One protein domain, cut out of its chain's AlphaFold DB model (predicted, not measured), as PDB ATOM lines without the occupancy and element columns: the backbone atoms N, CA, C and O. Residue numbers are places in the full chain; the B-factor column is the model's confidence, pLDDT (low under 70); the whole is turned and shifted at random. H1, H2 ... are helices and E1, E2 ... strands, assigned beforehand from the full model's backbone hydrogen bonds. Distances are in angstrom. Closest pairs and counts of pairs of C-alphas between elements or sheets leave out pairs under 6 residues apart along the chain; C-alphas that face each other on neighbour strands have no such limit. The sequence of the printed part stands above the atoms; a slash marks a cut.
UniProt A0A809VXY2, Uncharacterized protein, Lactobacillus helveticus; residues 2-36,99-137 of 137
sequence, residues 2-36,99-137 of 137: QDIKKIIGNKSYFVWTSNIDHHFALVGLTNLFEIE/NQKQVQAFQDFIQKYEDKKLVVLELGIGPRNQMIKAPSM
ATOM      1  N   GLN A   2      52.889 -56.557 429.320       85.06
ATOM      2  CA  GLN A   2      52.092 -55.453 428.756       85.06
ATOM      3  C   GLN A   2      52.682 -54.887 427.455       85.06
ATOM      4  O   GLN A   2      51.938 -54.529 426.547       85.06
ATOM      5  N   ASP A   3      54.009 -54.846 427.321       91.62
ATOM      6  CA  ASP A   3      54.631 -54.250 426.133       91.62
ATOM      7  C   ASP A   3      54.497 -55.128 424.888       91.62
ATOM      8  O   ASP A   3      54.217 -54.604 423.813       91.62
ATOM      9  N   ILE A   4      54.565 -56.460 425.024       90.94
ATOM     10  CA  ILE A   4      54.298 -57.353 423.886       90.94
ATOM     11  C   ILE A   4      52.853 -57.217 423.401       90.94
ATOM     12  O   ILE A   4      52.614 -57.142 422.199       90.94
ATOM     13  N   LYS A   5      51.894 -57.060 424.325       91.62
ATOM     14  CA  LYS A   5      50.492 -56.792 423.988       91.62
ATOM     15  C   LYS A   5      50.339 -55.477 423.213       91.62
ATOM     16  O   LYS A   5      49.600 -55.437 422.233       91.62
ATOM     17  N   LYS A   6      51.069 -54.422 423.596       93.19
ATOM     18  CA  LYS A   6      51.098 -53.148 422.850       93.19
ATOM     19  C   LYS A   6      51.696 -53.307 421.448       93.19
ATOM     20  O   LYS A   6      51.159 -52.735 420.507       93.19
ATOM     21  N   ILE A   7      52.782 -54.073 421.308       93.06
ATOM     22  CA  ILE A   7      53.441 -54.330 420.013       93.06
ATOM     23  C   ILE A   7      52.512 -55.107 419.069       93.06
ATOM     24  O   ILE A   7      52.412 -54.767 417.888       93.06
ATOM     25  N   ILE A   8      51.815 -56.122 419.591       93.94
ATOM     26  CA  ILE A   8      50.804 -56.885 418.848       93.94
ATOM     27  C   ILE A   8      49.684 -55.947 418.376       93.94
ATOM     28  O   ILE A   8      49.344 -55.936 417.190       93.94
ATOM     29  N   GLY A   9      49.142 -55.119 419.277       92.88
ATOM     30  CA  GLY A   9      48.071 -54.175 418.962       92.88
ATOM     31  C   GLY A   9      46.880 -54.874 418.299       92.88
ATOM     32  O   GLY A   9      46.331 -55.824 418.846       92.88
ATOM     33  N   ASN A  10      46.512 -54.427 417.094       93.38
ATOM     34  CA  ASN A  10      45.390 -54.979 416.317       93.38
ATOM     35  C   ASN A  10      45.825 -55.995 415.245       93.38
ATOM     36  O   ASN A  10      45.073 -56.272 414.311       93.38
ATOM     37  N   LYS A  11      47.063 -56.495 415.303       94.69
ATOM     38  CA  LYS A  11      47.559 -57.475 414.329       94.69
ATOM     39  C   LYS A  11      47.024 -58.860 414.668       94.69
ATOM     40  O   LYS A  11      46.905 -59.215 415.837       94.69
ATOM     41  N   SER A  12      46.771 -59.664 413.640       95.56
ATOM     42  CA  SER A  12      46.591 -61.103 413.819       95.56
ATOM     43  C   SER A  12      47.850 -61.693 414.445       95.56
ATOM     44  O   SER A  12      48.954 -61.439 413.964       95.56
ATOM     45  N   TYR A  13      47.678 -62.467 415.509       96.56
ATOM     46  CA  TYR A  13      48.774 -63.054 416.265       96.56
ATOM     47  C   TYR A  13      48.375 -64.433 416.778       96.56
ATOM     48  O   TYR A  13      47.185 -64.727 416.942       96.56
ATOM     49  N   PHE A  14      49.395 -65.221 417.089       97.50
ATOM     50  CA  PHE A  14      49.289 -66.435 417.871       97.50
ATOM     51  C   PHE A  14      50.518 -66.522 418.775       97.50
ATOM     52  O   PHE A  14      51.622 -66.185 418.343       97.50
ATOM     53  N   VAL A  15      50.329 -66.918 420.031       96.88
ATOM     54  CA  VAL A  15      51.416 -67.138 420.986       96.88
ATOM     55  C   VAL A  15      51.578 -68.634 421.178       96.88
ATOM     56  O   VAL A  15      50.666 -69.299 421.651       96.88
ATOM     57  N   TRP A  16      52.752 -69.149 420.845       96.44
ATOM     58  CA  TRP A  16      53.151 -70.514 421.146       96.44
ATOM     59  C   TRP A  16      54.269 -70.468 422.183       96.44
ATOM     60  O   TRP A  16      55.284 -69.806 421.966       96.44
ATOM     61  N   THR A  17      54.058 -71.088 423.341       95.88
ATOM     62  CA  THR A  17      54.958 -70.944 424.485       95.88
ATOM     63  C   THR A  17      55.151 -72.254 425.233       95.88
ATOM     64  O   THR A  17      54.220 -73.039 425.383       95.88
ATOM     65  N   SER A  18      56.376 -72.461 425.711       95.31
ATOM     66  CA  SER A  18      56.752 -73.498 426.676       95.31
ATOM     67  C   SER A  18      56.658 -73.004 428.121       95.31
ATOM     68  O   SER A  18      56.930 -73.756 429.047       95.31
ATOM     69  N   ASN A  19      56.342 -71.724 428.339       94.69
ATOM     70  CA  ASN A  19      56.147 -71.213 429.686       94.69
ATOM     71  C   ASN A  19      54.824 -71.732 430.249       94.69
ATOM     72  O   ASN A  19      53.819 -71.803 429.549       94.69
ATOM     73  N   ILE A  20      54.853 -72.021 431.542       94.06
ATOM     74  CA  ILE A  20      53.789 -72.689 432.312       94.06
ATOM     75  C   ILE A  20      53.131 -71.738 433.326       94.06
ATOM     76  O   ILE A  20      52.248 -72.125 434.086       94.06
ATOM     77  N   ASP A  21      53.588 -70.483 433.343       93.12
ATOM     78  CA  ASP A  21      53.217 -69.430 434.294       93.12
ATOM     79  C   ASP A  21      51.902 -68.708 433.947       93.12
ATOM     80  O   ASP A  21      51.449 -67.839 434.693       93.12
ATOM     81  N   HIS A  22      51.293 -69.042 432.805       93.19
ATOM     82  CA  HIS A  22      50.032 -68.482 432.317       93.19
ATOM     83  C   HIS A  22      50.020 -66.955 432.111       93.19
ATOM     84  O   HIS A  22      48.963 -66.326 431.975       93.19
ATOM     85  N   HIS A  23      51.189 -66.304 432.051       93.00
ATOM     86  CA  HIS A  23      51.269 -64.842 432.019       93.00
ATOM     87  C   HIS A  23      50.636 -64.210 430.771       93.00
ATOM     88  O   HIS A  23      50.146 -63.079 430.842       93.00
ATOM     89  N   PHE A  24      50.642 -64.898 429.623       94.44
ATOM     90  CA  PHE A  24      50.026 -64.389 428.390       94.44
ATOM     91  C   PHE A  24      48.499 -64.310 428.509       94.44
ATOM     92  O   PHE A  24      47.913 -63.279 428.163       94.44
ATOM     93  N   ALA A  25      47.872 -65.348 429.064       92.56
ATOM     94  CA  ALA A  25      46.440 -65.368 429.334       92.56
ATOM     95  C   ALA A  25      46.047 -64.299 430.362       92.56
ATOM     96  O   ALA A  25      45.099 -63.546 430.141       92.56
ATOM     97  N   LEU A  26      46.831 -64.150 431.438       91.38
ATOM     98  CA  LEU A  26      46.578 -63.162 432.496       91.38
ATOM     99  C   LEU A  26      46.615 -61.709 432.000       91.38
ATOM    100  O   LEU A  26      45.914 -60.854 432.539       91.38
ATOM    101  N   VAL A  27      47.387 -61.400 430.950       92.19
ATOM    102  CA  VAL A  27      47.348 -60.068 430.313       92.19
ATOM    103  C   VAL A  27      46.263 -59.935 429.240       92.19
ATOM    104  O   VAL A  27      46.167 -58.887 428.594       92.19
ATOM    105  N   GLY A  28      45.419 -60.949 429.056       92.62
ATOM    106  CA  GLY A  28      44.277 -60.950 428.143       92.62
ATOM    107  C   GLY A  28      44.632 -61.244 426.687       92.62
ATOM    108  O   GLY A  28      43.936 -60.764 425.794       92.62
ATOM    109  N   LEU A  29      45.730 -61.959 426.431       94.19
ATOM    110  CA  LEU A  29      45.945 -62.592 425.130       94.19
ATOM    111  C   LEU A  29      45.187 -63.924 425.121       94.19
ATOM    112  O   LEU A  29      45.143 -64.616 426.130       94.19
ATOM    113  N   THR A  30      44.565 -64.265 423.997       94.25
ATOM    114  CA  THR A  30      43.609 -65.386 423.913       94.25
ATOM    115  C   THR A  30      43.974 -66.420 422.856       94.25
ATOM    116  O   THR A  30      43.495 -67.546 422.919       94.25
ATOM    117  N   ASN A  31      44.820 -66.060 421.888       96.44
ATOM    118  CA  ASN A  31      45.295 -66.977 420.851       96.44
ATOM    119  C   ASN A  31      46.605 -67.606 421.326       96.44
ATOM    120  O   ASN A  31      47.682 -67.076 421.039       96.44
ATOM    121  N   LEU A  32      46.489 -68.659 422.133       95.88
ATOM    122  CA  LEU A  32      47.587 -69.252 422.891       95.88
ATOM    123  C   LEU A  32      47.706 -70.745 422.604       95.88
ATOM    124  O   LEU A  32      46.694 -71.429 422.451       95.88
ATOM    125  N   PHE A  33      48.934 -71.241 422.667       97.06
ATOM    126  CA  PHE A  33      49.234 -72.646 422.861       97.06
ATOM    127  C   PHE A  33      50.362 -72.803 423.885       97.06
ATOM    128  O   PHE A  33      51.524 -72.505 423.597       97.06
ATOM    129  N   GLU A  34      49.988 -73.246 425.082       96.06
ATOM    130  CA  GLU A  34      50.861 -73.534 426.222       96.06
ATOM    131  C   GLU A  34      51.277 -75.010 426.154       96.06
ATOM    132  O   GLU A  34      50.648 -75.893 426.734       96.06
ATOM    133  N   ILE A  35      52.308 -75.296 425.355       95.31
ATOM    134  CA  ILE A  35      52.636 -76.666 424.921       95.31
ATOM    135  C   ILE A  35      53.142 -77.569 426.052       95.31
ATOM    136  O   ILE A  35      53.053 -78.788 425.943       95.31
ATOM    137  N   GLU A  36      53.654 -76.980 427.132       94.69
ATOM    138  CA  GLU A  36      54.174 -77.704 428.301       94.69
ATOM    139  C   GLU A  36      53.208 -77.696 429.500       94.69
ATOM    140  O   GLU A  36      53.554 -78.195 430.573       94.69
ATOM    141  N   ASN A  99      46.040 -79.513 425.907       93.88
ATOM    142  CA  ASN A  99      44.813 -78.790 425.599       93.88
ATOM    143  C   ASN A  99      44.496 -78.851 424.093       93.88
ATOM    144  O   ASN A  99      44.962 -78.031 423.299       93.88
ATOM    145  N   GLN A 100      43.648 -79.804 423.701       94.19
ATOM    146  CA  GLN A 100      43.269 -80.036 422.300       94.19
ATOM    147  C   GLN A 100      42.629 -78.811 421.626       94.19
ATOM    148  O   GLN A 100      42.772 -78.628 420.420       94.19
ATOM    149  N   LYS A 101      41.964 -77.925 422.386       95.19
ATOM    150  CA  LYS A 101      41.398 -76.685 421.825       95.19
ATOM    151  C   LYS A 101      42.498 -75.714 421.403       95.19
ATOM    152  O   LYS A 101      42.384 -75.094 420.350       95.19
ATOM    153  N   GLN A 102      43.556 -75.591 422.205       96.31
ATOM    154  CA  GLN A 102      44.712 -74.762 421.864       96.31
ATOM    155  C   GLN A 102      45.500 -75.352 420.687       96.31
ATOM    156  O   GLN A 102      45.897 -74.608 419.793       96.31
ATOM    157  N   VAL A 103      45.653 -76.683 420.639       95.88
ATOM    158  CA  VAL A 103      46.273 -77.385 419.500       95.88
ATOM    159  C   VAL A 103      45.510 -77.099 418.207       95.88
ATOM    160  O   VAL A 103      46.117 -76.684 417.222       95.88
ATOM    161  N   GLN A 104      44.182 -77.251 418.217       97.75
ATOM    162  CA  GLN A 104      43.358 -76.967 417.043       97.75
ATOM    163  C   GLN A 104      43.456 -75.493 416.635       97.75
ATOM    164  O   GLN A 104      43.683 -75.193 415.469       97.75
ATOM    165  N   ALA A 105      43.367 -74.566 417.593       97.56
ATOM    166  CA  ALA A 105      43.492 -73.139 417.309       97.56
ATOM    167  C   ALA A 105      44.857 -72.778 416.694       97.56
ATOM    168  O   ALA A 105      44.933 -71.899 415.832       97.56
ATOM    169  N   PHE A 106      45.932 -73.455 417.116       96.75
ATOM    170  CA  PHE A 106      47.259 -73.288 416.533       96.75
ATOM    171  C   PHE A 106      47.308 -73.805 415.094       96.75
ATOM    172  O   PHE A 106      47.764 -73.085 414.206       96.75
ATOM    173  N   GLN A 107      46.782 -75.006 414.841       96.19
ATOM    174  CA  GLN A 107      46.700 -75.576 413.492       96.19
ATOM    175  C   GLN A 107      45.888 -74.683 412.546       96.19
ATOM    176  O   GLN A 107      46.359 -74.358 411.455       96.19
ATOM    177  N   ASP A 108      44.726 -74.206 412.995       97.62
ATOM    178  CA  ASP A 108      43.866 -73.296 412.234       97.62
ATOM    179  C   ASP A 108      44.591 -71.982 411.903       97.62
ATOM    180  O   ASP A 108      44.445 -71.427 410.810       97.62
ATOM    181  N   PHE A 109      45.392 -71.465 412.841       96.44
ATOM    182  CA  PHE A 109      46.190 -70.266 412.615       96.44
ATOM    183  C   PHE A 109      47.266 -70.498 411.550       96.44
ATOM    184  O   PHE A 109      47.388 -69.684 410.635       96.44
ATOM    185  N   ILE A 110      48.020 -71.597 411.637       94.19
ATOM    186  CA  ILE A 110      49.054 -71.928 410.650       94.19
ATOM    187  C   ILE A 110      48.431 -72.074 409.261       94.19
ATOM    188  O   ILE A 110      48.826 -71.349 408.351       94.19
ATOM    189  N   GLN A 111      47.382 -72.887 409.123       96.50
ATOM    190  CA  GLN A 111      46.696 -73.099 407.845       96.50
ATOM    191  C   GLN A 111      46.175 -71.787 407.235       96.50
ATOM    192  O   GLN A 111      46.203 -71.575 406.025       96.50
ATOM    193  N   LYS A 112      45.699 -70.859 408.071       96.94
ATOM    194  CA  LYS A 112      45.186 -69.568 407.604       96.94
ATOM    195  C   LYS A 112      46.278 -68.632 407.074       96.94
ATOM    196  O   LYS A 112      45.980 -67.786 406.221       96.94
ATOM    197  N   TYR A 113      47.498 -68.712 407.602       95.50
ATOM    198  CA  TYR A 113      48.549 -67.723 407.347       95.50
ATOM    199  C   TYR A 113      49.822 -68.274 406.686       95.50
ATOM    200  O   TYR A 113      50.685 -67.461 406.362       95.50
ATOM    201  N   GLU A 114      49.937 -69.581 406.441       92.38
ATOM    202  CA  GLU A 114      51.143 -70.227 405.889       92.38
ATOM    203  C   GLU A 114      51.643 -69.600 404.574       92.38
ATOM    204  O   GLU A 114      52.838 -69.363 404.423       92.38
ATOM    205  N   ASP A 115      50.741 -69.191 403.677       95.31
ATOM    206  CA  ASP A 115      51.087 -68.538 402.401       95.31
ATOM    207  C   ASP A 115      51.209 -67.001 402.490       95.31
ATOM    208  O   ASP A 115      51.185 -66.284 401.480       95.31
ATOM    209  N   LYS A 116      51.240 -66.433 403.701       95.44
ATOM    210  CA  LYS A 116      51.281 -64.979 403.931       95.44
ATOM    211  C   LYS A 116      52.661 -64.530 404.407       95.44
ATOM    212  O   LYS A 116      53.518 -65.309 404.802       95.44
ATOM    213  N   LYS A 117      52.880 -63.211 404.398       94.06
ATOM    214  CA  LYS A 117      54.078 -62.609 404.999       94.06
ATOM    215  C   LYS A 117      53.973 -62.682 406.521       94.06
ATOM    216  O   LYS A 117      53.308 -61.846 407.132       94.06
ATOM    217  N   LEU A 118      54.621 -63.685 407.096       92.25
ATOM    218  CA  LEU A 118      54.673 -63.930 408.530       92.25
ATOM    219  C   LEU A 118      55.933 -63.330 409.154       92.25
ATOM    220  O   LEU A 118      57.012 -63.344 408.565       92.25
ATOM    221  N   VAL A 119      55.782 -62.813 410.372       92.69
ATOM    222  CA  VAL A 119      56.901 -62.450 411.244       92.69
ATOM    223  C   VAL A 119      56.880 -63.421 412.413       92.69
ATOM    224  O   VAL A 119      55.933 -63.412 413.198       92.69
ATOM    225  N   VAL A 120      57.920 -64.244 412.524       92.06
ATOM    226  CA  VAL A 120      58.119 -65.151 413.657       92.06
ATOM    227  C   VAL A 120      59.043 -64.457 414.655       92.06
ATOM    228  O   VAL A 120      60.197 -64.168 414.344       92.06
ATOM    229  N   LEU A 121      58.517 -64.138 415.839       92.94
ATOM    230  CA  LEU A 121      59.284 -63.544 416.935       92.94
ATOM    231  C   LEU A 121      59.580 -64.612 417.978       92.94
ATOM    232  O   LEU A 121      58.723 -64.951 418.791       92.94
ATOM    233  N   GLU A 122      60.809 -65.112 417.969       93.88
ATOM    234  CA  GLU A 122      61.288 -66.016 419.003       93.88
ATOM    235  C   GLU A 122      61.905 -65.217 420.157       93.88
ATOM    236  O   GLU A 122      62.854 -64.453 419.968       93.88
ATOM    237  N   LEU A 123      61.356 -65.377 421.362       93.75
ATOM    238  CA  LEU A 123      61.753 -64.611 422.541       93.75
ATOM    239  C   LEU A 123      62.180 -65.558 423.661       93.75
ATOM    240  O   LEU A 123      61.344 -66.187 424.299       93.75
ATOM    241  N   GLY A 124      63.487 -65.637 423.917       93.88
ATOM    242  CA  GLY A 124      64.019 -66.364 425.074       93.88
ATOM    243  C   GLY A 124      63.905 -67.890 425.000       93.88
ATOM    244  O   GLY A 124      64.001 -68.543 426.036       93.88
ATOM    245  N   ILE A 125      63.731 -68.478 423.811       94.94
ATOM    246  CA  ILE A 125      63.682 -69.936 423.652       94.94
ATOM    247  C   ILE A 125      65.108 -70.491 423.571       94.94
ATOM    248  O   ILE A 125      65.863 -70.226 422.632       94.94
ATOM    249  N   GLY A 126      65.495 -71.280 424.572       94.12
ATOM    250  CA  GLY A 126      66.805 -71.926 424.613       94.12
ATOM    251  C   GLY A 126      66.957 -73.036 423.561       94.12
ATOM    252  O   GLY A 126      65.970 -73.643 423.147       94.12
ATOM    253  N   PRO A 127      68.194 -73.395 423.167       92.94
ATOM    254  CA  PRO A 127      68.446 -74.404 422.130       92.94
ATOM    255  C   PRO A 127      68.007 -75.824 422.519       92.94
ATOM    256  O   PRO A 127      67.938 -76.695 421.662       92.94
ATOM    257  N   ARG A 128      67.719 -76.094 423.798       93.38
ATOM    258  CA  ARG A 128      67.225 -77.407 424.247       93.38
ATOM    259  C   ARG A 128      65.719 -77.581 424.063       93.38
ATOM    260  O   ARG A 128      65.264 -78.718 424.045       93.38
ATOM    261  N   ASN A 129      64.957 -76.495 423.914       90.94
ATOM    262  CA  ASN A 129      63.521 -76.595 423.685       90.94
ATOM    263  C   ASN A 129      63.258 -76.912 422.207       90.94
ATOM    264  O   ASN A 129      63.023 -76.025 421.391       90.94
ATOM    265  N   GLN A 130      63.362 -78.192 421.859       92.38
ATOM    266  CA  GLN A 130      63.168 -78.654 420.485       92.38
ATOM    267  C   GLN A 130      61.700 -78.636 420.057       92.38
ATOM    268  O   GLN A 130      61.438 -78.547 418.863       92.38
ATOM    269  N   MET A 131      60.765 -78.638 421.012       90.44
ATOM    270  CA  MET A 131      59.334 -78.544 420.729       90.44
ATOM    271  C   MET A 131      59.012 -77.267 419.954       90.44
ATOM    272  O   MET A 131      58.293 -77.346 418.967       90.44
ATOM    273  N   ILE A 132      59.594 -76.128 420.351       93.38
ATOM    274  CA  ILE A 132      59.431 -74.849 419.642       93.38
ATOM    275  C   ILE A 132      60.495 -74.652 418.562       93.38
ATOM    276  O   ILE A 132      60.171 -74.245 417.450       93.38
ATOM    277  N   LYS A 133      61.763 -74.960 418.866       91.88
ATOM    278  CA  LYS A 133      62.893 -74.665 417.971       91.88
ATOM    279  C   LYS A 133      62.850 -75.427 416.658       91.88
ATOM    280  O   LYS A 133      63.147 -74.840 415.624       91.88
ATOM    281  N   ALA A 134      62.566 -76.728 416.696       90.38
ATOM    282  CA  ALA A 134      62.661 -77.549 415.496       90.38
ATOM    283  C   ALA A 134      61.602 -77.166 414.445       90.38
ATOM    284  O   ALA A 134      61.968 -77.093 413.278       90.38
ATOM    285  N   PRO A 135      60.338 -76.863 414.809       87.62
ATOM    286  CA  PRO A 135      59.337 -76.452 413.822       87.62
ATOM    287  C   PRO A 135      59.423 -74.982 413.384       87.62
ATOM    288  O   PRO A 135      58.799 -74.621 412.391       87.62
ATOM    289  N   SER A 136      60.127 -74.116 414.126       82.44
ATOM    290  CA  SER A 136      60.229 -72.683 413.803       82.44
ATOM    291  C   SER A 136      61.437 -72.302 412.937       82.44
ATOM    292  O   SER A 136      61.556 -71.132 412.571       82.44
ATOM    293  N   MET A 137      62.356 -73.241 412.684       70.88
ATOM    294  CA  MET A 137      63.546 -73.070 411.835       70.88
ATOM    295  C   MET A 137      63.341 -73.726 410.473       70.88
ATOM    296  O   MET A 137      63.825 -73.131 409.484       70.88
TER     297      MET A 137
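This is residues 2 to 36 and 99 to 137 of the 137 residues of an uncharacterized protein of Lactobacillus helveticus (UniProt A0A809VXY2). Two very short parallel strands, E1 and E2, sit side by side in the middle, and four helices lie round them without touching one another. H3, the longest helix, packs on E2 with its residues 100 to 106, H4 lies nearer to E1, little H2 joins the two strands, and H1 is the farthest out. The printed part has 74 residues, with four named helices and two named strands that follow one another along the chain as H1 E1 H2 E2 H3 H4; helices hold 32 and strands 6 of the 38 residues in named elements, and the class is mostly helix. It is compact and rounded, with a radius of gyration of the C-alphas of 12.3 A and spans of 32 by 31 by 24 A.

Begin with H1, residues 2 to 8, which is apart from H2, residues 23 to 26, and from H3, residues 100 to 113. Next find E1, residues 15 to 17, and its parallel neighbour E2, residues 32 to 34: N 33 and O 15 are 2.8 A apart, within hydrogen-bond range. E1, H2 and E2 make a strand-helix-strand unit, two parallel neighbour strands with a helix between them along the chain, and its crossover is right-handed. The closest C-alphas of E2 and H3 are those of Phe 33 and Gln 102, 5.1 A apart. For E1 and H4, residues 130 to 136, they are those of Thr 17 and Ile 132, 7.7 A apart. H3 and H4 are apart. Every O i to N i+4 pair is within hydrogen-bond range in H1 and H3, and 2 of 3 are in H4; H2 is too short for such a pair.

Find C-alpha 2 at (52.092, -55.453, 428.756); from there H1 runs 10.1 A to C-alpha 8. E1 and E2 are 6.3 A long each, and H2 is 5.0 A. H3 runs 20.1 A to C-alpha 113 at (48.549, -67.723, 407.347). H4 runs 9.4 A to C-alpha 136 at (60.229, -72.683, 413.803).

Look for the cut after residue 36: residues 37 to 98 are not printed, and C-alphas 36 and 99 are 9.8 A apart. The link from H3 to H4, residues 114 to 129, is long. No printed residue is under 70 in pLDDT.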